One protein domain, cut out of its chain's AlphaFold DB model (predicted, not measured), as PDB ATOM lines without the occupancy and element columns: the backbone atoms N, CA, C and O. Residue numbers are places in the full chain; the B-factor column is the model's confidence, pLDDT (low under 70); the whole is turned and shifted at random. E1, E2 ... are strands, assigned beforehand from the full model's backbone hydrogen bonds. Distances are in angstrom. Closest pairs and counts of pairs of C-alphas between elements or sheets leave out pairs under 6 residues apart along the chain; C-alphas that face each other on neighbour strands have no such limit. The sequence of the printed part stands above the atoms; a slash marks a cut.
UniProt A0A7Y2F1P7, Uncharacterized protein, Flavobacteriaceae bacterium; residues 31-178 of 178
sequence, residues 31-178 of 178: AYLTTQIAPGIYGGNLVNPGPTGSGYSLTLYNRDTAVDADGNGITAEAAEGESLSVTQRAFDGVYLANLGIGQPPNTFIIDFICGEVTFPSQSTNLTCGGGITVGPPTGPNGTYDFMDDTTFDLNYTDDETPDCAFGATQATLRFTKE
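Overview. This is residues 31 to 178 of the 178 residues of an uncharacterized protein of Flavobacteriaceae bacterium (UniProt A0A7Y2F1P7). The domain is a loose, nearly closed barrel: a sheet of six strands, E2, E1, E9, E8, E7 and E6, is curled like part of a barrel, and a smaller sheet, E3, E4 and E5, covers its open side, with E3 beside E2 and E5 beside E8. E6 and E7 form a hairpin at one end, and a long loop, residues 61 to 87, reaches far from the body. The printed part has 148 residues, with nine named strands, E1 to E9 in chain order, and no named helix; the class is all strand, though only 60 residues are in named elements. Both sheets are antiparallel, in the orders E2, E1, E9, E8, E7, E6 and E3, E4, E5. The whole is compact, with a radius of gyration of the C-alphas of 14.5 A and spans of 39 by 32 by 26 A.

Along the chain. E1, residues 31 to 38, begins at C-alpha 31 (-22.311, -46.552, -8.453) and is 21.1 A long. E2 is residues 56 to 60, 12.4 A. E3 is residues 88 to 93, 16.0 A, and E4 is residues 106 to 113, 22.8 A, beginning at C-alpha 106 (-35.255, -34.800, -9.260). E5 is residues 116 to 118, 6.1 A. E6 is residues 122 to 128, 15.4 A, and E7 is residues 130 to 135, 15.3 A. E8 is residues 151 to 158, 21.7 A. E9, residues 169 to 177, is 26.3 A long and ends at C-alpha 177 (-16.427, -45.337, -9.983).

Arrangement. The six-stranded sheet is strongly twisted, with edge strands E2 and E6. E1 and E2 are a hairpin, with N 34 and O 56 at 2.8 A. E1 and E9 are antiparallel at 149 degrees, with N 33 and O 176 at 2.7 A. E6, E7, E8 and E9 make a meander, each strand the antiparallel neighbour of the one before: N 154 and O 173 of E8 and E9 are 2.8 A apart, N 157 and O 135 of E8 and E7 2.8 A, and N 122 and O 134 of E6 and E7 2.8 A. E3, E4 and E5 make a second meander, with N 91 and O 108 at 2.9 A and N 118 and O 111 at 2.8 A. Between the sheets, the closest C-alphas of E2 and E3 are those of Leu 60 and Phe 91, 5.1 A, and those of E5 and E8 are Val 117 and Leu 154, 6.1 A. E3 and E9 are apart.

Size, cuts and confidence. The farthest C-alphas, those of Gly 129 and Met 147, are 43.8 A apart. The printed part has no cut. The links E1 to E2, E2 to E3, E3 to E4 and E7 to E8 are long. Mean pLDDT of the printed part is 82.0; residues 44 to 45, 47 to 54 and 67 to 82 are under 70.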
ATOM      1  N   ALA A  31     -22.618 -47.436  -9.575       92.12
ATOM      2  CA  ALA A  31     -22.311 -46.552  -8.453       92.12
ATOM      3  C   ALA A  31     -21.027 -45.732  -8.680       92.12
ATOM      4  O   ALA A  31     -19.988 -46.265  -9.073       92.12
ATOM      5  N   TYR A  32     -21.110 -44.431  -8.401       93.31
ATOM      6  CA  TYR A  32     -20.011 -43.475  -8.465       93.31
ATOM      7  C   TYR A  32     -19.969 -42.624  -7.203       93.31
ATOM      8  O   TYR A  32     -20.953 -41.990  -6.817       93.31
ATOM      9  N   LEU A  33     -18.782 -42.495  -6.623       91.56
ATOM     10  CA  LEU A  33     -18.480 -41.458  -5.660       91.56
ATOM     11  C   LEU A  33     -18.420 -40.107  -6.380       91.56
ATOM     12  O   LEU A  33     -17.493 -39.807  -7.133       91.56
ATOM     13  N   THR A  34     -19.416 -39.275  -6.119       89.62
ATOM     14  CA  THR A  34     -19.550 -37.937  -6.685       89.62
ATOM     15  C   THR A  34     -18.991 -36.905  -5.717       89.62
ATOM     16  O   THR A  34     -19.465 -36.769  -4.592       89.62
ATOM     17  N   THR A  35     -17.981 -36.151  -6.137       88.38
ATOM     18  CA  THR A  35     -17.339 -35.100  -5.336       88.38
ATOM     19  C   THR A  35     -17.532 -33.739  -5.984       88.38
ATOM     20  O   THR A  35     -17.488 -33.597  -7.203       88.38
ATOM     21  N   GLN A  36     -17.745 -32.709  -5.169       87.31
ATOM     22  CA  GLN A  36     -17.812 -31.343  -5.674       87.31
ATOM     23  C   GLN A  36     -16.410 -30.753  -5.809       87.31
ATOM     24  O   GLN A  36     -15.685 -30.654  -4.819       87.31
ATOM     25  N   ILE A  37     -16.068 -30.337  -7.028       89.75
ATOM     26  CA  ILE A  37     -14.795 -29.687  -7.353       89.75
ATOM     27  C   ILE A  37     -14.961 -28.165  -7.384       89.75
ATOM     28  O   ILE A  37     -14.128 -27.449  -6.831       89.75
ATOM     29  N   ALA A  38     -16.060 -27.677  -7.972       89.06
ATOM     30  CA  ALA A  38     -16.426 -26.262  -7.979       89.06
ATOM     31  C   ALA A  38     -17.863 -26.065  -7.446       89.06
ATOM     32  O   ALA A  38     -18.768 -26.796  -7.867       89.06
ATOM     33  N   PRO A  39     -18.075 -25.131  -6.495       86.88
ATOM     34  CA  PRO A  39     -19.367 -24.900  -5.853       86.88
ATOM     35  C   PRO A  39     -20.391 -24.187  -6.745       86.88
ATOM     36  O   PRO A  39     -20.016 -23.358  -7.566       86.88
ATOM     37  N   GLY A  40     -21.678 -24.465  -6.513       85.88
ATOM     38  CA  GLY A  40     -22.807 -23.706  -7.063       85.88
ATOM     39  C   GLY A  40     -23.170 -22.451  -6.251       85.88
ATOM     40  O   GLY A  40     -22.440 -22.062  -5.330       85.88
ATOM     41  N   ILE A  41     -24.326 -21.839  -6.543       82.38
ATOM     42  CA  ILE A  41     -24.742 -20.498  -6.063       82.38
ATOM     43  C   ILE A  41     -24.807 -20.343  -4.531       82.38
ATOM     44  O   ILE A  41     -24.671 -19.238  -4.009       82.38
ATOM     45  N   TYR A  42     -24.957 -21.439  -3.784       78.69
ATOM     46  CA  TYR A  42     -24.990 -21.448  -2.311       78.69
ATOM     47  C   TYR A  42     -23.887 -22.305  -1.683       78.69
ATOM     48  O   TYR A  42     -24.042 -22.816  -0.571       78.69
ATOM     49  N   GLY A  43     -22.790 -22.545  -2.406       74.62
ATOM     50  CA  GLY A  43     -21.782 -23.513  -1.967       74.62
ATOM     51  C   GLY A  43     -22.285 -24.962  -1.970       74.62
ATOM     52  O   GLY A  43     -21.604 -25.835  -1.443       74.62
ATOM     53  N   GLY A  44     -23.487 -25.195  -2.509       69.00
ATOM     54  CA  GLY A  44     -24.133 -26.498  -2.636       69.00
ATOM     55  C   GLY A  44     -23.914 -27.116  -4.014       69.00
ATOM     56  O   GLY A  44     -23.300 -26.512  -4.897       69.00
ATOM     57  N   ASN A  45     -24.405 -28.339  -4.184       69.31
ATOM     58  CA  ASN A  45     -24.356 -29.114  -5.420       69.31
ATOM     59  C   ASN A  45     -25.753 -29.643  -5.810       69.31
ATOM     60  O   ASN A  45     -26.732 -29.475  -5.078       69.31
ATOM     61  N   LEU A  46     -25.819 -30.310  -6.967       71.88
ATOM     62  CA  LEU A  46     -27.013 -31.002  -7.477       71.88
ATOM     63  C   LEU A  46     -27.395 -32.264  -6.680       71.88
ATOM     64  O   LEU A  46     -28.517 -32.750  -6.795       71.88
ATOM     65  N   VAL A  47     -26.475 -32.808  -5.878       67.69
ATOM     66  CA  VAL A  47     -26.598 -34.113  -5.209       67.69
ATOM     67  C   VAL A  47     -25.949 -34.072  -3.829       67.69
ATOM     68  O   VAL A  47     -24.736 -34.207  -3.756       67.69
ATOM     69  N   ASN A  48     -26.767 -33.915  -2.778       64.81
ATOM     70  CA  ASN A  48     -26.538 -34.200  -1.341       64.81
ATOM     71  C   ASN A  48     -25.180 -33.794  -0.684       64.81
ATOM     72  O   ASN A  48     -24.100 -33.876  -1.261       64.81
ATOM     73  N   PRO A  49     -25.143 -33.334   0.580       51.41
ATOM     74  CA  PRO A  49     -24.470 -32.109   0.937       51.41
ATOM     75  C   PRO A  49     -23.268 -32.462   1.802       51.41
ATOM     76  O   PRO A  49     -23.262 -32.282   3.020       51.41
ATOM     77  N   GLY A  50     -22.261 -33.060   1.186       49.84
ATOM     78  CA  GLY A  50     -20.949 -33.034   1.796       49.84
ATOM     79  C   GLY A  50     -20.417 -31.593   1.765       49.84
ATOM     80  O   GLY A  50     -20.640 -30.914   0.762       49.84
ATOM     81  N   PRO A  51     -19.682 -31.094   2.781       52.59
ATOM     82  CA  PRO A  51     -18.776 -29.974   2.528       52.59
ATOM     83  C   PRO A  51     -17.912 -30.306   1.302       52.59
ATOM     84  O   PRO A  51     -17.679 -31.484   1.020       52.59
ATOM     85  N   THR A  52     -17.466 -29.297   0.548       55.84
ATOM     86  CA  THR A  52     -16.643 -29.492  -0.658       55.84
ATOM     87  C   THR A  52     -15.592 -30.586  -0.425       55.84
ATOM     88  O   THR A  52     -14.774 -30.480   0.487       55.84
ATOM     89  N   GLY A  53     -15.662 -31.666  -1.212       57.50
ATOM     90  CA  GLY A  53     -14.777 -32.830  -1.091       57.50
ATOM     91  C   GLY A  53     -15.275 -34.021  -0.253       57.50
ATOM     92  O   GLY A  53     -14.589 -35.037  -0.235       57.50
ATOM     93  N   SER A  54     -16.442 -33.968   0.401       64.19
ATOM     94  CA  SER A  54     -16.916 -35.087   1.242       64.19
ATOM     95  C   SER A  54     -17.464 -36.302   0.488       64.19
ATOM     96  O   SER A  54     -17.578 -37.352   1.109       64.19
ATOM     97  N   GLY A  55     -17.730 -36.190  -0.817       75.62
ATOM     98  CA  GLY A  55     -18.167 -37.310  -1.653       75.62
ATOM     99  C   GLY A  55     -19.569 -37.840  -1.316       75.62
ATOM    100  O   GLY A  55     -19.971 -37.905  -0.158       75.62
ATOM    101  N   TYR A  56     -20.335 -38.231  -2.326       81.88
ATOM    102  CA  TYR A  56     -21.619 -38.906  -2.157       81.88
ATOM    103  C   TYR A  56     -21.750 -40.021  -3.192       81.88
ATOM    104  O   TYR A  56     -21.480 -39.781  -4.366       81.88
ATOM    105  N   SER A  57     -22.136 -41.224  -2.767       86.31
ATOM    106  CA  SER A  57     -22.374 -42.337  -3.693       86.31
ATOM    107  C   SER A  57     -23.681 -42.091  -4.444       86.31
ATOM    108  O   SER A  57     -24.739 -41.924  -3.834       86.31
ATOM    109  N   LEU A  58     -23.580 -42.019  -5.765       86.69
ATOM    110  CA  LEU A  58     -24.670 -41.790  -6.696       86.69
ATOM    111  C   LEU A  58     -24.701 -42.928  -7.711       86.69
ATOM    112  O   LEU A  58     -23.661 -43.310  -8.242       86.69
ATOM    113  N   THR A  59     -25.889 -43.428  -8.024       89.50
ATOM    114  CA  THR A  59     -26.056 -44.426  -9.082       89.50
ATOM    115  C   THR A  59     -26.383 -43.735 -10.399       89.50
ATOM    116  O   THR A  59     -27.344 -42.973 -10.476       89.50
ATOM    117  N   LEU A  60     -25.592 -44.025 -11.430       90.50
ATOM    118  CA  LEU A  60     -25.884 -43.672 -12.812       90.50
ATOM    119  C   LEU A  60     -26.669 -44.806 -13.468       90.50
ATOM    120  O   LEU A  60     -26.200 -45.945 -13.549       90.50
ATOM    121  N   TYR A  61     -27.851 -44.478 -13.962       88.00
ATOM    122  CA  TYR A  61     -28.740 -45.390 -14.659       88.00
ATOM    123  C   TYR A  61     -28.567 -45.227 -16.174       88.00
ATOM    124  O   TYR A  61     -28.570 -44.111 -16.696       88.00
ATOM    125  N   ASN A  62     -28.400 -46.336 -16.887       88.25
ATOM    126  CA  ASN A  62     -28.465 -46.386 -18.350       88.25
ATOM    127  C   ASN A  62     -29.913 -46.589 -18.820       88.25
ATOM    128  O   ASN A  62     -30.821 -46.702 -18.004       88.25
ATOM    129  N   ARG A  63     -30.136 -46.668 -20.133       81.50
ATOM    130  CA  ARG A  63     -31.469 -46.897 -20.711       81.50
ATOM    131  C   ARG A  63     -32.198 -48.116 -20.133       81.50
ATOM    132  O   ARG A  63     -33.408 -48.048 -19.951       81.50
ATOM    133  N   ASP A  64     -31.478 -49.197 -19.855       79.31
ATOM    134  CA  ASP A  64     -32.068 -50.458 -19.393       79.31
ATOM    135  C   ASP A  64     -32.380 -50.460 -17.888       79.31
ATOM    136  O   ASP A  64     -33.289 -51.154 -17.434       79.31
ATOM    137  N   THR A  65     -31.613 -49.703 -17.100       81.88
ATOM    138  CA  THR A  65     -31.723 -49.646 -15.629       81.88
ATOM    139  C   THR A  65     -32.493 -48.434 -15.135       81.88
ATOM    140  O   THR A  65     -33.042 -48.463 -14.034       81.88
ATOM    141  N   ALA A  66     -32.576 -47.385 -15.949       75.81
ATOM    142  CA  ALA A  66     -33.465 -46.265 -15.742       75.81
ATOM    143  C   ALA A  66     -34.875 -46.714 -16.124       75.81
ATOM    144  O   ALA A  66     -35.358 -46.312 -17.173       75.81
ATOM    145  N   VAL A  67     -35.524 -47.557 -15.310       66.81
ATOM    146  CA  VAL A  67     -36.943 -47.924 -15.474       66.81
ATOM    147  C   VAL A  67     -37.804 -47.648 -14.226       66.81
ATOM    148  O   VAL A  67     -37.340 -47.779 -13.094       66.81
ATOM    149  N   ASP A  68     -39.050 -47.217 -14.431       63.03
ATOM    150  CA  ASP A  68     -40.089 -47.050 -13.419       63.03
ATOM    151  C   ASP A  68     -40.552 -48.409 -12.855       63.03
ATOM    152  O   ASP A  68     -40.088 -49.483 -13.252       63.03
ATOM    153  N   ALA A  69     -41.486 -48.377 -11.901       57.66
ATOM    154  CA  ALA A  69     -42.017 -49.585 -11.267       57.66
ATOM    155  C   ALA A  69     -42.718 -50.552 -12.247       57.66
ATOM    156  O   ALA A  69     -42.856 -51.735 -11.933       57.66
ATOM    157  N   ASP A  70     -43.143 -50.055 -13.408       58.00
ATOM    158  CA  ASP A  70     -43.817 -50.805 -14.464       58.00
ATOM    159  C   ASP A  70     -42.843 -51.244 -15.581       58.00
ATOM    160  O   ASP A  70     -43.243 -51.952 -16.508       58.00
ATOM    161  N   GLY A  71     -41.556 -50.890 -15.481       56.72
ATOM    162  CA  GLY A  71     -40.519 -51.222 -16.458       56.72
ATOM    163  C   GLY A  71     -40.431 -50.260 -17.651       56.72
ATOM    164  O   GLY A  71     -39.723 -50.568 -18.609       56.72
ATOM    165  N   ASN A  72     -41.134 -49.123 -17.629       57.03
ATOM    166  CA  ASN A  72     -40.978 -48.060 -18.631       57.03
ATOM    167  C   ASN A  72     -39.790 -47.168 -18.248       57.03
ATOM    168  O   ASN A  72     -39.459 -47.105 -17.079       57.03
ATOM    169  N   GLY A  73     -39.135 -46.463 -19.177       56.88
ATOM    170  CA  GLY A  73     -37.959 -45.636 -18.843       56.88
ATOM    171  C   GLY A  73     -38.205 -44.620 -17.702       56.88
ATOM    172  O   GLY A  73     -39.269 -44.005 -17.676       56.88
ATOM    173  N   ILE A  74     -37.254 -44.426 -16.771       57.88
ATOM    174  CA  ILE A  74     -37.351 -43.439 -15.677       57.88
ATOM    175  C   ILE A  74     -37.468 -42.052 -16.289       57.88
ATOM    176  O   ILE A  74     -36.590 -41.574 -17.007       57.88
ATOM    177  N   THR A  75     -38.571 -41.410 -15.937       57.28
ATOM    178  CA  THR A  75     -38.917 -40.042 -16.265       57.28
ATOM    179  C   THR A  75     -38.449 -39.110 -15.146       57.28
ATOM    180  O   THR A  75     -39.175 -38.899 -14.175       57.28
ATOM    181  N   ALA A  76     -37.281 -38.492 -15.297       48.41
ATOM    182  CA  ALA A  76     -37.238 -37.046 -15.089       48.41
ATOM    183  C   ALA A  76     -36.219 -36.384 -16.036       48.41
ATOM    184  O   ALA A  76     -35.054 -36.763 -16.128       48.41
ATOM    185  N   GLU A  77     -36.812 -35.477 -16.818       54.97
ATOM    186  CA  GLU A  77     -36.351 -34.510 -17.821       54.97
ATOM    187  C   GLU A  77     -35.304 -34.883 -18.888       54.97
ATOM    188  O   GLU A  77     -34.286 -34.219 -19.062       54.97
ATOM    189  N   ALA A  78     -35.716 -35.777 -19.795       41.31
ATOM    190  CA  ALA A  78     -35.718 -35.475 -21.231       41.31
ATOM    191  C   ALA A  78     -37.118 -35.806 -21.763       41.31
ATOM    192  O   ALA A  78     -37.458 -36.975 -21.871       41.31
ATOM    193  N   ALA A  79     -37.940 -34.776 -22.011       42.31
ATOM    194  CA  ALA A  79     -39.272 -34.861 -22.624       42.31
ATOM    195  C   ALA A  79     -40.098 -36.102 -22.211       42.31
ATOM    196  O   ALA A  79     -40.134 -37.086 -22.939       42.31
ATOM    197  N   GLU A  80     -40.745 -36.028 -21.043       41.69
ATOM    198  CA  GLU A  80     -41.869 -36.870 -20.580       41.69
ATOM    199  C   GLU A  80     -42.282 -38.004 -21.556       41.69
ATOM    200  O   GLU A  80     -43.123 -37.799 -22.435       41.69
ATOM    201  N   GLY A  81     -41.703 -39.205 -21.399       48.94
ATOM    202  CA  GLY A  81     -42.190 -40.433 -22.048       48.94
ATOM    203  C   GLY A  81     -41.241 -41.162 -23.004       48.94
ATOM    204  O   GLY A  81     -41.644 -42.178 -23.566       48.94
ATOM    205  N   GLU A  82     -40.002 -40.704 -23.178       59.12
ATOM    206  CA  GLU A  82     -39.006 -41.389 -24.012       59.12
ATOM    207  C   GLU A  82     -37.935 -42.080 -23.152       59.12
ATOM    208  O   GLU A  82     -37.476 -41.547 -22.142       59.12
ATOM    209  N   SER A  83     -37.525 -43.288 -23.544       71.44
ATOM    210  CA  SER A  83     -36.376 -43.960 -22.930       71.44
ATOM    211  C   SER A  83     -35.090 -43.170 -23.190       71.44
ATOM    212  O   SER A  83     -34.940 -42.564 -24.252       71.44
ATOM    213  N   LEU A  84     -34.124 -43.238 -22.264       79.62
ATOM    214  CA  LEU A  84     -32.796 -42.654 -22.482       79.62
ATOM    215  C   LEU A  84     -32.194 -43.159 -23.800       79.62
ATOM    216  O   LEU A  84     -32.311 -44.336 -24.153       79.62
ATOM    217  N   SER A  85     -31.507 -42.281 -24.522       82.94
ATOM    218  CA  SER A  85     -30.663 -42.713 -25.632       82.94
ATOM    219  C   SER A  85     -29.436 -43.482 -25.118       82.94
ATOM    220  O   SER A  85     -29.076 -43.415 -23.944       82.94
ATOM    221  N   VAL A  86     -28.756 -44.214 -26.004       83.69
ATOM    222  CA  VAL A  86     -27.581 -45.031 -25.633       83.69
ATOM    223  C   VAL A  86     -26.415 -44.206 -25.067       83.69
ATOM    224  O   VAL A  86     -25.623 -44.722 -24.278       83.69
ATOM    225  N   THR A  87     -26.328 -42.922 -25.426       88.06
ATOM    226  CA  THR A  87     -25.305 -41.987 -24.935       88.06
ATOM    227  C   THR A  87     -25.702 -41.293 -23.636       88.06
ATOM    228  O   THR A  87     -24.873 -40.616 -23.041       88.06
ATOM    229  N   GLN A  88     -26.934 -41.473 -23.154       89.94
ATOM    230  CA  GLN A  88     -27.438 -40.789 -21.968       89.94
ATOM    231  C   GLN A  88     -27.360 -41.654 -20.713       89.94
ATOM    232  O   GLN A  88     -27.542 -42.874 -20.750       89.94
ATOM    233  N   ARG A  89     -27.122 -41.000 -19.577       90.50
ATOM    234  CA  ARG A  89     -27.264 -41.583 -18.241       90.50
ATOM    235  C   ARG A  89     -28.122 -40.672 -17.384       90.50
ATOM    236  O   ARG A  89     -28.056 -39.454 -17.525       90.50
ATOM    237  N   ALA A  90     -28.902 -41.268 -16.499       88.50
ATOM    238  CA  ALA A  90     -29.727 -40.558 -15.537       88.50
ATOM    239  C   ALA A  90     -29.206 -40.767 -14.117       88.50
ATOM    240  O   ALA A  90     -28.599 -41.795 -13.819       88.50
ATOM    241  N   PHE A  91     -29.465 -39.817 -13.228       87.81
ATOM    242  CA  PHE A  91     -29.195 -39.957 -11.804       87.81
ATOM    243  C   PHE A  91     -30.176 -39.133 -10.981       87.81
ATOM    244  O   PHE A  91     -30.628 -38.080 -11.422       87.81
ATOM    245  N   ASP A  92     -30.464 -39.572  -9.759       85.19
ATOM    246  CA  ASP A  92     -31.365 -38.844  -8.867       85.19
ATOM    247  C   ASP A  92     -30.590 -37.909  -7.941       85.19
ATOM    248  O   ASP A  92     -29.645 -38.310  -7.258       85.19
ATOM    249  N   GLY A  93     -31.014 -36.651  -7.881       82.88
ATOM    250  CA  GLY A  93     -30.387 -35.622  -7.071       82.88
ATOM    251  C   GLY A  93     -31.384 -34.724  -6.364       82.88
ATOM    252  O   GLY A  93     -32.432 -34.369  -6.892       82.88
ATOM    253  N   VAL A  94     -31.048 -34.322  -5.143       85.31
ATOM    254  CA  VAL A  94     -31.782 -33.290  -4.406       85.31
ATOM    255  C   VAL A  94     -30.981 -31.994  -4.522       85.31
ATOM    256  O   VAL A  94     -29.978 -31.811  -3.826       85.31
ATOM    257  N   TYR A  95     -31.418 -31.099  -5.407       86.06
ATOM    258  CA  TYR A  95     -30.762 -29.810  -5.636       86.06
ATOM    259  C   TYR A  95     -30.748 -28.959  -4.361       86.06
ATOM    260  O   TYR A  95     -31.794 -28.779  -3.750       86.06
ATOM    261  N   LEU A  96     -29.590 -28.439  -3.934       83.19
ATOM    262  CA  LEU A  96     -29.442 -27.673  -2.680       83.19
ATOM    263  C   LEU A  96     -29.917 -28.423  -1.420       83.19
ATOM    264  O   LEU A  96     -30.452 -27.831  -0.476       83.19
ATOM    265  N   ALA A  97     -29.692 -29.738  -1.363       80.19
ATOM    266  CA  ALA A  97     -29.997 -30.553  -0.184       80.19
ATOM    267  C   ALA A  97     -29.380 -30.009   1.123       80.19
ATOM    268  O   ALA A  97     -29.953 -30.185   2.198       80.19
ATOM    269  N   ASN A  98     -28.236 -29.312   1.043       77.38
ATOM    270  CA  ASN A  98     -27.545 -28.699   2.187       77.38
ATOM    271  C   ASN A  98     -28.402 -27.665   2.920       77.38
ATOM    272  O   ASN A  98     -28.200 -27.440   4.112       77.38
ATOM    273  N   LEU A  99     -29.343 -27.036   2.217       80.69
ATOM    274  CA  LEU A  99     -30.237 -26.039   2.794       80.69
ATOM    275  C   LEU A  99     -31.417 -26.672   3.546       80.69
ATOM    276  O   LEU A  99     -32.140 -25.958   4.236       80.69
ATOM    277  N   GLY A 100     -31.616 -27.992   3.442       80.00
ATOM    278  CA  GLY A 100     -32.655 -28.710   4.184       80.00
ATOM    279  C   GLY A 100     -34.082 -28.264   3.846       80.00
ATOM    280  O   GLY A 100     -34.953 -28.318   4.710       80.00
ATOM    281  N   ILE A 101     -34.317 -27.805   2.611       82.81
ATOM    282  CA  ILE A 101     -35.599 -27.227   2.169       82.81
ATOM    283  C   ILE A 101     -36.715 -28.293   2.084       82.81
ATOM    284  O   ILE A 101     -37.885 -27.966   2.275       82.81
ATOM    285  N   GLY A 102     -36.370 -29.573   1.899       78.31
ATOM    286  CA  GLY A 102     -37.313 -30.700   1.979       78.31
ATOM    287  C   GLY A 102     -38.042 -31.046   0.674       78.31
ATOM    288  O   GLY A 102     -39.079 -31.703   0.711       78.31
ATOM    289  N   GLN A 103     -37.518 -30.610  -0.469       82.44
ATOM    290  CA  GLN A 103     -37.966 -30.986  -1.809       82.44
ATOM    291  C   GLN A 103     -37.647 -32.456  -2.125       82.44
ATOM    292  O   GLN A 103     -36.626 -32.977  -1.658       82.44
ATOM    293  N   PRO A 104     -38.496 -33.136  -2.917       80.75
ATOM    294  CA  PRO A 104     -38.178 -34.470  -3.404       80.75
ATOM    295  C   PRO A 104     -36.949 -34.442  -4.333       80.75
ATOM    296  O   PRO A 104     -36.636 -33.389  -4.901       80.75
ATOM    297  N   PRO A 105     -36.262 -35.583  -4.520       80.69
ATOM    298  CA  PRO A 105     -35.258 -35.724  -5.568       80.69
ATOM    299  C   PRO A 105     -35.845 -35.420  -6.951       80.69
ATOM    300  O   PRO A 105     -37.016 -35.703  -7.207       80.69
ATOM    301  N   ASN A 106     -35.017 -34.862  -7.827       82.88
ATOM    302  CA  ASN A 106     -35.255 -34.800  -9.260       82.88
ATOM    303  C   ASN A 106     -34.305 -35.767  -9.975       82.88
ATOM    304  O   ASN A 106     -33.171 -35.938  -9.524       82.88
ATOM    305  N   THR A 107     -34.733 -36.359 -11.084       85.44
ATOM    306  CA  THR A 107     -33.811 -37.087 -11.962       85.44
ATOM    307  C   THR A 107     -33.180 -36.099 -12.935       85.44
ATOM    308  O   THR A 107     -33.858 -35.248 -13.506       85.44
ATOM    309  N   PHE A 108     -31.868 -36.200 -13.092       87.19
ATOM    310  CA  PHE A 108     -31.084 -35.409 -14.024       87.19
ATOM    311  C   PHE A 108     -30.432 -36.323 -15.049       87.19
ATOM    312  O   PHE A 108     -30.004 -37.431 -14.728       87.19
ATOM    313  N   ILE A 109     -30.299 -35.826 -16.270       89.56
ATOM    314  CA  ILE A 109     -29.715 -36.524 -17.404       89.56
ATOM    315  C   ILE A 109     -28.392 -35.870 -17.779       89.56
ATOM    316  O   ILE A 109     -28.277 -34.646 -17.845       89.56
ATOM    317  N   ILE A 110     -27.401 -36.711 -18.051       91.75
ATOM    318  CA  ILE A 110     -26.125 -36.361 -18.675       91.75
ATOM    319  C   ILE A 110     -26.015 -37.099 -20.005       91.75
ATOM    320  O   ILE A 110     -26.515 -38.217 -20.141       91.75
ATOM    321  N   ASP A 111     -25.357 -36.485 -20.982       91.56
ATOM    322  CA  ASP A 111     -25.169 -37.073 -22.309       91.56
ATOM    323  C   ASP A 111     -23.685 -37.085 -22.689       91.56
ATOM    324  O   ASP A 111     -22.988 -36.071 -22.583       91.56
ATOM    325  N   PHE A 112     -23.209 -38.257 -23.100       92.06
ATOM    326  CA  PHE A 112     -21.824 -38.555 -23.432       92.06
ATOM    327  C   PHE A 112     -21.643 -38.512 -24.951       92.06
ATOM    328  O   PHE A 112     -21.894 -39.488 -25.662       92.06
ATOM    329  N   ILE A 113     -21.183 -37.370 -25.461       89.69
ATOM    330  CA  ILE A 113     -21.065 -37.118 -26.897       89.69
ATOM    331  C   ILE A 113     -19.606 -36.851 -27.250       89.69
ATOM    332  O   ILE A 113     -19.048 -35.810 -26.926       89.69
ATOM    333  N   CYS A 114     -18.988 -37.783 -27.974       87.31
ATOM    334  CA  CYS A 114     -17.679 -37.588 -28.609       87.31
ATOM    335  C   CYS A 114     -16.556 -37.110 -27.677       87.31
ATOM    336  O   CYS A 114     -15.754 -36.252 -28.045       87.31
ATOM    337  N   GLY A 115     -16.473 -37.715 -26.491       89.69
ATOM    338  CA  GLY A 115     -15.478 -37.380 -25.472       89.69
ATOM    339  C   GLY A 115     -15.889 -36.226 -24.558       89.69
ATOM    340  O   GLY A 115     -15.144 -35.899 -23.637       89.69
ATOM    341  N   GLU A 116     -17.067 -35.633 -24.766       93.50
ATOM    342  CA  GLU A 116     -17.635 -34.594 -23.912       93.50
ATOM    343  C   GLU A 116     -18.806 -35.114 -23.072       93.50
ATOM    344  O   GLU A 116     -19.635 -35.895 -23.537       93.50
ATOM    345  N   VAL A 117     -18.881 -34.641 -21.832       95.25
ATOM    346  CA  VAL A 117     -20.011 -34.838 -20.925       95.25
ATOM    347  C   VAL A 117     -20.833 -33.560 -20.947       95.25
ATOM    348  O   VAL A 117     -20.401 -32.515 -20.452       95.25
ATOM    349  N   THR A 118     -22.009 -33.646 -21.553       93.25
ATOM    350  CA  THR A 118     -22.925 -32.521 -21.726       93.25
ATOM    351  C   THR A 118     -24.068 -32.605 -20.722       93.25
ATOM    352  O   THR A 118     -24.503 -33.692 -20.333       93.25
ATOM    353  N   PHE A 119     -24.543 -31.438 -20.291       92.88
ATOM    354  CA  PHE A 119     -25.637 -31.320 -19.336       92.88
ATOM    355  C   PHE A 119     -26.733 -30.432 -19.923       92.88
ATOM    356  O   PHE A 119     -26.538 -29.218 -19.986       92.88
ATOM    357  N   PRO A 120     -27.847 -30.998 -20.419       91.38
ATOM    358  CA  PRO A 120     -28.936 -30.193 -20.948       91.38
ATOM    359  C   PRO A 120     -29.596 -29.376 -19.833       91.38
ATOM    360  O   PRO A 120     -29.558 -29.763 -18.663       91.38
ATOM    361  N   SER A 121     -30.220 -28.259 -20.214       91.38
ATOM    362  CA  SER A 121     -30.989 -27.426 -19.289       91.38
ATOM    363  C   SER A 121     -32.163 -28.219 -18.717       91.38
ATOM    364  O   SER A 121     -32.988 -28.738 -19.469       91.38
ATOM    365  N   GLN A 122     -32.217 -28.319 -17.393       90.69
ATOM    366  CA  GLN A 122     -33.158 -29.134 -16.631       90.69
ATOM    367  C   GLN A 122     -33.620 -28.369 -15.391       90.69
ATOM    368  O   GLN A 122     -32.872 -27.580 -14.802       90.69
ATOM    369  N   SER A 123     -34.869 -28.576 -14.990       88.94
ATOM    370  CA  SER A 123     -35.422 -27.959 -13.787       88.94
ATOM    371  C   SER A 123     -34.886 -28.626 -12.515       88.94
ATOM    372  O   SER A 123     -34.342 -29.726 -12.533       88.94
ATOM    373  N   THR A 124     -34.998 -27.947 -11.376       86.12
ATOM    374  CA  THR A 124     -34.463 -28.443 -10.092       86.12
ATOM    375  C   THR A 124     -35.537 -28.727  -9.038       86.12
ATOM    376  O   THR A 124     -35.216 -28.972  -7.876       86.12
ATOM    377  N   ASN A 125     -36.820 -28.650  -9.411       84.56
ATOM    378  CA  ASN A 125     -37.978 -28.647  -8.500       84.56
ATOM    379  C   ASN A 125     -37.988 -27.518  -7.444       84.56
ATOM    380  O   ASN A 125     -38.879 -27.486  -6.592       84.56
ATOM    381  N   LEU A 126     -37.048 -26.565  -7.499       86.25
ATOM    382  CA  LEU A 126     -37.013 -25.386  -6.633       86.25
ATOM    383  C   LEU A 126     -37.338 -24.106  -7.404       86.25
ATOM    384  O   LEU A 126     -37.127 -23.994  -8.611       86.25
ATOM    385  N   THR A 127     -37.871 -23.122  -6.679       86.69
ATOM    386  CA  THR A 127     -38.205 -21.803  -7.223       86.69
ATOM    387  C   THR A 127     -37.672 -20.689  -6.326       86.69
ATOM    388  O   THR A 127     -37.665 -20.805  -5.099       86.69
ATOM    389  N   CYS A 128     -37.256 -19.585  -6.939       79.25
ATOM    390  CA  CYS A 128     -36.909 -18.335  -6.272       79.25
ATOM    391  C   CYS A 128     -37.422 -17.177  -7.135       79.25
ATOM    392  O   CYS A 128     -36.714 -16.656  -7.977       79.25
ATOM    393  N   GLY A 129     -38.709 -16.836  -7.034       75.56
ATOM    394  CA  GLY A 129     -39.343 -15.868  -7.949       75.56
ATOM    395  C   GLY A 129     -39.633 -16.418  -9.359       75.56
ATOM    396  O   GLY A 129     -40.692 -16.108  -9.900       75.56
ATOM    397  N   GLY A 130     -38.764 -17.286  -9.886       80.88
ATOM    398  CA  GLY A 130     -38.936 -18.147 -11.066       80.88
ATOM    399  C   GLY A 130     -38.498 -19.595 -10.784       80.88
ATOM    400  O   GLY A 130     -38.114 -19.910  -9.656       80.88
ATOM    401  N   GLY A 131     -38.622 -20.494 -11.764       86.31
ATOM    402  CA  GLY A 131     -38.197 -21.897 -11.636       86.31
ATOM    403  C   GLY A 131     -36.705 -22.047 -11.889       86.31
ATOM    404  O   GLY A 131     -36.256 -21.743 -12.984       86.31
ATOM    405  N   ILE A 132     -35.959 -22.543 -10.898       88.00
ATOM    406  CA  ILE A 132     -34.501 -22.629 -10.991       88.00
ATOM    407  C   ILE A 132     -34.124 -23.755 -11.947       88.00
ATOM    408  O   ILE A 132     -34.530 -24.912 -11.762       88.00
ATOM    409  N   THR A 133     -33.302 -23.408 -12.929       91.06
ATOM    410  CA  THR A 133     -32.757 -24.333 -13.917       91.06
ATOM    411  C   THR A 133     -31.255 -24.492 -13.748       91.06
ATOM    412  O   THR A 133     -30.539 -23.574 -13.345       91.06
ATOM    413  N   VAL A 134     -30.781 -25.694 -14.044       91.50
ATOM    414  CA  VAL A 134     -29.366 -26.039 -14.162       91.50
ATOM    415  C   VAL A 134     -29.130 -26.467 -15.596       91.50
ATOM    416  O   VAL A 134     -30.010 -27.078 -16.193       91.50
ATOM    417  N   GLY A 135     -27.978 -26.155 -16.169       92.12
ATOM    418  CA  GLY A 135     -27.805 -26.365 -17.602       92.12
ATOM    419  C   GLY A 135     -26.364 -26.359 -18.073       92.12
ATOM    420  O   GLY A 135     -25.444 -26.478 -17.255       92.12
ATOM    421  N   PRO A 136     -26.150 -26.232 -19.391       94.62
ATOM    422  CA  PRO A 136     -24.827 -26.303 -19.983       94.62
ATOM    423  C   PRO A 136     -23.878 -25.268 -19.365       94.62
ATOM    424  O   PRO A 136     -24.306 -24.163 -19.009       94.62
ATOM    425  N   PRO A 137     -22.582 -25.582 -19.228       95.12
ATOM    426  CA  PRO A 137     -21.610 -24.609 -18.757       95.12
ATOM    427  C   PRO A 137     -21.459 -23.465 -19.772       95.12
ATOM    428  O   PRO A 137     -21.606 -23.647 -20.979       95.12
ATOM    429  N   THR A 138     -21.094 -22.274 -19.297       92.44
ATOM    430  CA  THR A 138     -20.678 -21.163 -20.182       92.44
ATOM    431  C   THR A 138     -19.240 -21.334 -20.695       92.44
ATOM    432  O   THR A 138     -18.795 -20.597 -21.577       92.44
ATOM    433  N   GLY A 139     -18.509 -22.305 -20.135       90.44
ATOM    434  CA  GLY A 139     -17.185 -22.754 -20.557       90.44
ATOM    435  C   GLY A 139     -17.214 -24.126 -21.249       90.44
ATOM    436  O   GLY A 139     -18.252 -24.533 -21.763       90.44
ATOM    437  N   PRO A 140     -16.079 -24.848 -21.293       94.31
ATOM    438  CA  PRO A 140     -16.045 -26.176 -21.888       94.31
ATOM    439  C   PRO A 140     -16.896 -27.170 -21.087       94.31
ATOM    440  O   PRO A 140     -16.935 -27.127 -19.850       94.31
ATOM    441  N   ASN A 141     -17.507 -28.106 -21.808       96.44
ATOM    442  CA  ASN A 141     -18.108 -29.301 -21.229       96.44
ATOM    443  C   ASN A 141     -17.083 -30.087 -20.398       96.44
ATOM    444  O   ASN A 141     -15.865 -29.906 -20.522       96.44
ATOM    445  N   GLY A 142     -17.589 -30.972 -19.544       94.00
ATOM    446  CA  GLY A 142     -16.743 -32.010 -18.968       94.00
ATOM    447  C   GLY A 142     -16.227 -32.945 -20.061       94.00
ATOM    448  O   GLY A 142     -16.753 -32.953 -21.174       94.00
ATOM    449  N   THR A 143     -15.205 -33.742 -19.766       93.62
ATOM    450  CA  THR A 143     -14.675 -34.731 -20.717       93.62
ATOM    451  C   THR A 143     -14.690 -36.125 -20.117       93.62
ATOM    452  O   THR A 143     -14.528 -36.273 -18.905       93.62
ATOM    453  N   TYR A 144     -14.819 -37.136 -20.971       92.75
ATOM    454  CA  TYR A 144     -14.714 -38.547 -20.606       92.75
ATOM    455  C   TYR A 144     -13.787 -39.294 -21.573       92.75
ATOM    456  O   TYR A 144     -13.615 -38.884 -22.724       92.75
ATOM    457  N   ASP A 145     -13.206 -40.402 -21.115       90.06
ATOM    458  CA  ASP A 145     -12.481 -41.349 -21.963       90.06
ATOM    459  C   ASP A 145     -13.383 -42.557 -22.243       90.06
ATOM    460  O   ASP A 145     -13.778 -43.275 -21.335       90.06
ATOM    461  N   PHE A 146     -13.722 -42.811 -23.506       85.94
ATOM    462  CA  PHE A 146     -14.595 -43.935 -23.863       85.94
ATOM    463  C   PHE A 146     -13.982 -45.314 -23.555       85.94
ATOM    464  O   PHE A 146     -14.700 -46.310 -23.574       85.94
ATOM    465  N   MET A 147     -12.675 -45.382 -23.281       86.75
ATOM    466  CA  MET A 147     -11.972 -46.597 -22.862       86.75
ATOM    467  C   MET A 147     -11.826 -46.717 -21.339       86.75
ATOM    468  O   MET A 147     -11.385 -47.765 -20.865       86.75
ATOM    469  N   ASP A 148     -12.157 -45.667 -20.583       90.25
ATOM    470  CA  ASP A 148     -11.964 -45.597 -19.136       90.25
ATOM    471  C   ASP A 148     -13.129 -44.858 -18.462       90.25
ATOM    472  O   ASP A 148     -13.212 -43.630 -18.459       90.25
ATOM    473  N   ASP A 149     -14.020 -45.633 -17.842       93.88
ATOM    474  CA  ASP A 149     -15.154 -45.113 -17.085       93.88
ATOM    475  C   ASP A 149     -14.879 -44.966 -15.583       93.88
ATOM    476  O   ASP A 149     -15.805 -44.810 -14.789       93.88
ATOM    477  N   THR A 150     -13.611 -44.992 -15.160       95.75
ATOM    478  CA  THR A 150     -13.259 -44.844 -13.740       95.75
ATOM    479  C   THR A 150     -13.501 -43.435 -13.220       95.75
ATOM    480  O   THR A 150     -13.822 -43.270 -12.041       95.75
ATOM    481  N   THR A 151     -13.362 -42.411 -14.065       95.25
ATOM    482  CA  THR A 151     -13.613 -41.026 -13.674       95.25
ATOM    483  C   THR A 151     -14.015 -40.142 -14.846       95.25
ATOM    484  O   THR A 151     -13.525 -40.295 -15.962       95.25
ATOM    485  N   PHE A 152     -14.895 -39.184 -14.575       96.06
ATOM    486  CA  PHE A 152     -15.220 -38.097 -15.490       96.06
ATOM    487  C   PHE A 152     -15.704 -36.878 -14.701       96.06
ATOM    488  O   PHE A 152     -16.142 -36.991 -13.549       96.06
ATOM    489  N   ASP A 153     -15.636 -35.713 -15.338       95.12
ATOM    490  CA  ASP A 153     -16.140 -34.464 -14.775       95.12
ATOM    491  C   ASP A 153     -17.429 -34.047 -15.486       95.12
ATOM    492  O   ASP A 153     -17.573 -34.223 -16.694       95.12
ATOM    493  N   LEU A 154     -18.350 -33.460 -14.731       94.56
ATOM    494  CA  LEU A 154     -19.543 -32.781 -15.215       94.56
ATOM    495  C   LEU A 154     -19.414 -31.300 -14.868       94.56
ATOM    496  O   LEU A 154     -19.473 -30.928 -13.693       94.56
ATOM    497  N   ASN A 155     -19.267 -30.464 -15.892       95.50
ATOM    498  CA  ASN A 155     -19.346 -29.013 -15.761       95.50
ATOM    499  C   ASN A 155     -20.765 -28.560 -16.095       95.50
ATOM    500  O   ASN A 155     -21.326 -29.006 -17.093       95.50
ATOM    501  N   TYR A 156     -21.324 -27.665 -15.289       94.56
ATOM    502  CA  TYR A 156     -22.666 -27.132 -15.501       94.56
ATOM    503  C   TYR A 156     -22.789 -25.701 -14.984       94.56
ATOM    504  O   TYR A 156     -21.987 -25.232 -14.170       94.56
ATOM    505  N   THR A 157     -23.820 -25.013 -15.458       94.00
ATOM    506  CA  THR A 157     -24.269 -23.739 -14.904       94.00
ATOM    507  C   THR A 157     -25.380 -24.002 -13.894       94.00
ATOM    508  O   THR A 157     -26.391 -24.619 -14.217       94.00
ATOM    509  N   ASP A 158     -25.178 -23.538 -12.671       90.94
ATOM    510  CA  ASP A 158     -26.164 -23.473 -11.602       90.94
ATOM    511  C   ASP A 158     -26.930 -22.144 -11.686       90.94
ATOM    512  O   ASP A 158     -26.296 -21.096 -11.836       90.94
ATOM    513  N   ASP A 159     -28.262 -22.194 -11.592       89.81
ATOM    514  CA  ASP A 159     -29.176 -21.053 -11.771       89.81
ATOM    515  C   ASP A 159     -28.977 -20.343 -13.123       89.81
ATOM    516  O   ASP A 159     -28.638 -19.162 -13.191       89.81
ATOM    517  N   GLU A 160     -29.143 -21.098 -14.218       89.12
ATOM    518  CA  GLU A 160     -28.882 -20.641 -15.594       89.12
ATOM    519  C   GLU A 160     -29.675 -19.372 -15.962       89.12
ATOM    520  O   GLU A 160     -29.168 -18.503 -16.680       89.12
ATOM    521  N   THR A 161     -30.901 -19.248 -15.450       83.94
ATOM    522  CA  THR A 161     -31.869 -18.174 -15.734       83.94
ATOM    523  C   THR A 161     -31.846 -17.006 -14.739       83.94
ATOM    524  O   THR A 161     -32.764 -16.186 -14.720       83.94
ATOM    525  N   PRO A 162     -30.678 -16.748 -14.138       80.69
ATOM    526  CA  PRO A 162     -30.495 -16.105 -12.823       80.69
ATOM    527  C   PRO A 162     -31.795 -15.778 -12.065       80.69
ATOM    528  O   PRO A 162     -32.124 -14.605 -11.852       80.69
ATOM    529  N   ASP A 163     -32.547 -16.807 -11.669       82.62
ATOM    530  CA  ASP A 163     -33.801 -16.627 -10.936       82.62
ATOM    531  C   ASP A 163     -33.525 -16.277  -9.465       82.62
ATOM    532  O   ASP A 163     -34.285 -15.537  -8.836       82.62
ATOM    533  N   CYS A 164     -32.392 -16.724  -8.914       78.94
ATOM    534  CA  CYS A 164     -31.940 -16.334  -7.583       78.94
ATOM    535  C   CYS A 164     -31.054 -15.074  -7.614       78.94
ATOM    536  O   CYS A 164     -30.340 -14.773  -8.567       78.94
ATOM    537  N   ALA A 165     -31.003 -14.356  -6.487       74.56
ATOM    538  CA  ALA A 165     -30.271 -13.089  -6.341       74.56
ATOM    539  C   ALA A 165     -28.735 -13.161  -6.534       74.56
ATOM    540  O   ALA A 165     -28.069 -12.127  -6.462       74.56
ATOM    541  N   PHE A 166     -28.169 -14.352  -6.741       77.06
ATOM    542  CA  PHE A 166     -26.724 -14.592  -6.847       77.06
ATOM    543  C   PHE A 166     -26.233 -14.728  -8.291       77.06
ATOM    544  O   PHE A 166     -25.032 -14.614  -8.530       77.06
ATOM    545  N   GLY A 167     -27.154 -14.867  -9.244       83.06
ATOM    546  CA  GLY A 167     -26.840 -15.033 -10.652       83.06
ATOM    547  C   GLY A 167     -26.265 -16.409 -11.005       83.06
ATOM    548  O   GLY A 167     -25.825 -17.163 -10.136       83.06
ATOM    549  N   ALA A 168     -26.219 -16.702 -12.306       89.75
ATOM    550  CA  ALA A 168     -25.695 -17.956 -12.837       89.75
ATOM    551  C   ALA A 168     -24.243 -18.222 -12.396       89.75
ATOM    552  O   ALA A 168     -23.359 -17.380 -12.586       89.75
ATOM    553  N   THR A 169     -23.977 -19.406 -11.843       91.44
ATOM    554  CA  THR A 169     -22.663 -19.810 -11.309       91.44
ATOM    555  C   THR A 169     -22.168 -21.090 -11.971       91.44
ATOM    556  O   THR A 169     -22.930 -22.019 -12.188       91.44
ATOM    557  N   GLN A 170     -20.878 -21.165 -12.303       92.94
ATOM    558  CA  GLN A 170     -20.286 -22.377 -12.880       92.94
ATOM    559  C   GLN A 170     -19.902 -23.361 -11.774       92.94
ATOM    560  O   GLN A 170     -19.153 -23.001 -10.865       92.94
ATOM    561  N   ALA A 171     -20.367 -24.598 -11.889       91.69
ATOM    562  CA  ALA A 171     -20.119 -25.656 -10.926       91.69
ATOM    563  C   ALA A 171     -19.581 -26.919 -11.612       91.69
ATOM    564  O   ALA A 171     -19.800 -27.158 -12.801       91.69
ATOM    565  N   THR A 172     -18.865 -27.732 -10.834       92.94
ATOM    566  CA  THR A 172     -18.229 -28.960 -11.326       92.94
ATOM    567  C   THR A 172     -18.417 -30.090 -10.327       92.94
ATOM    568  O   THR A 172     -18.071 -29.955  -9.145       92.94
ATOM    569  N   LEU A 173     -18.911 -31.221 -10.827       92.00
ATOM    570  CA  LEU A 173     -18.933 -32.504 -10.134       92.00
ATOM    571  C   LEU A 173     -17.916 -33.450 -10.767       92.00
ATOM    572  O   LEU A 173     -17.824 -33.525 -11.985       92.00
ATOM    573  N   ARG A 174     -17.187 -34.194  -9.937       92.94
ATOM    574  CA  ARG A 174     -16.337 -35.303 -10.366       92.94
ATOM    575  C   ARG A 174     -16.941 -36.615  -9.924       92.94
ATOM    576  O   ARG A 174     -17.162 -36.811  -8.730       92.94
ATOM    577  N   PHE A 175     -17.112 -37.518 -10.870       94.19
ATOM    578  CA  PHE A 175     -17.567 -38.878 -10.649       94.19
ATOM    579  C   PHE A 175     -16.346 -39.797 -10.596       94.19
ATOM    580  O   PHE A 175     -15.432 -39.676 -11.411       94.19
ATOM    581  N   THR A 176     -16.291 -40.678  -9.600       95.06
ATOM    582  CA  THR A 176     -15.257 -41.712  -9.451       95.06
ATOM    583  C   THR A 176     -15.945 -43.046  -9.195       95.06
ATOM    584  O   THR A 176     -16.692 -43.148  -8.230       95.06
ATOM    585  N   LYS A 177     -15.738 -44.041 -10.055       95.25
ATOM    586  CA  LYS A 177     -16.427 -45.337  -9.983       95.25
ATOM    587  C   LYS A 177     -16.126 -46.075  -8.668       95.25
ATOM    588  O   LYS A 177     -14.986 -46.023  -8.199       95.25
ATOM    589  N   GLU A 178     -17.137 -46.729  -8.086       91.00
ATOM    590  CA  GLU A 178     -17.034 -47.528  -6.844       91.00
ATOM    591  C   GLU A 178     -16.808 -49.030  -7.084       91.00
ATOM    592  O   GLU A 178     -17.298 -49.571  -8.104       91.00
TER     593      GLU A 178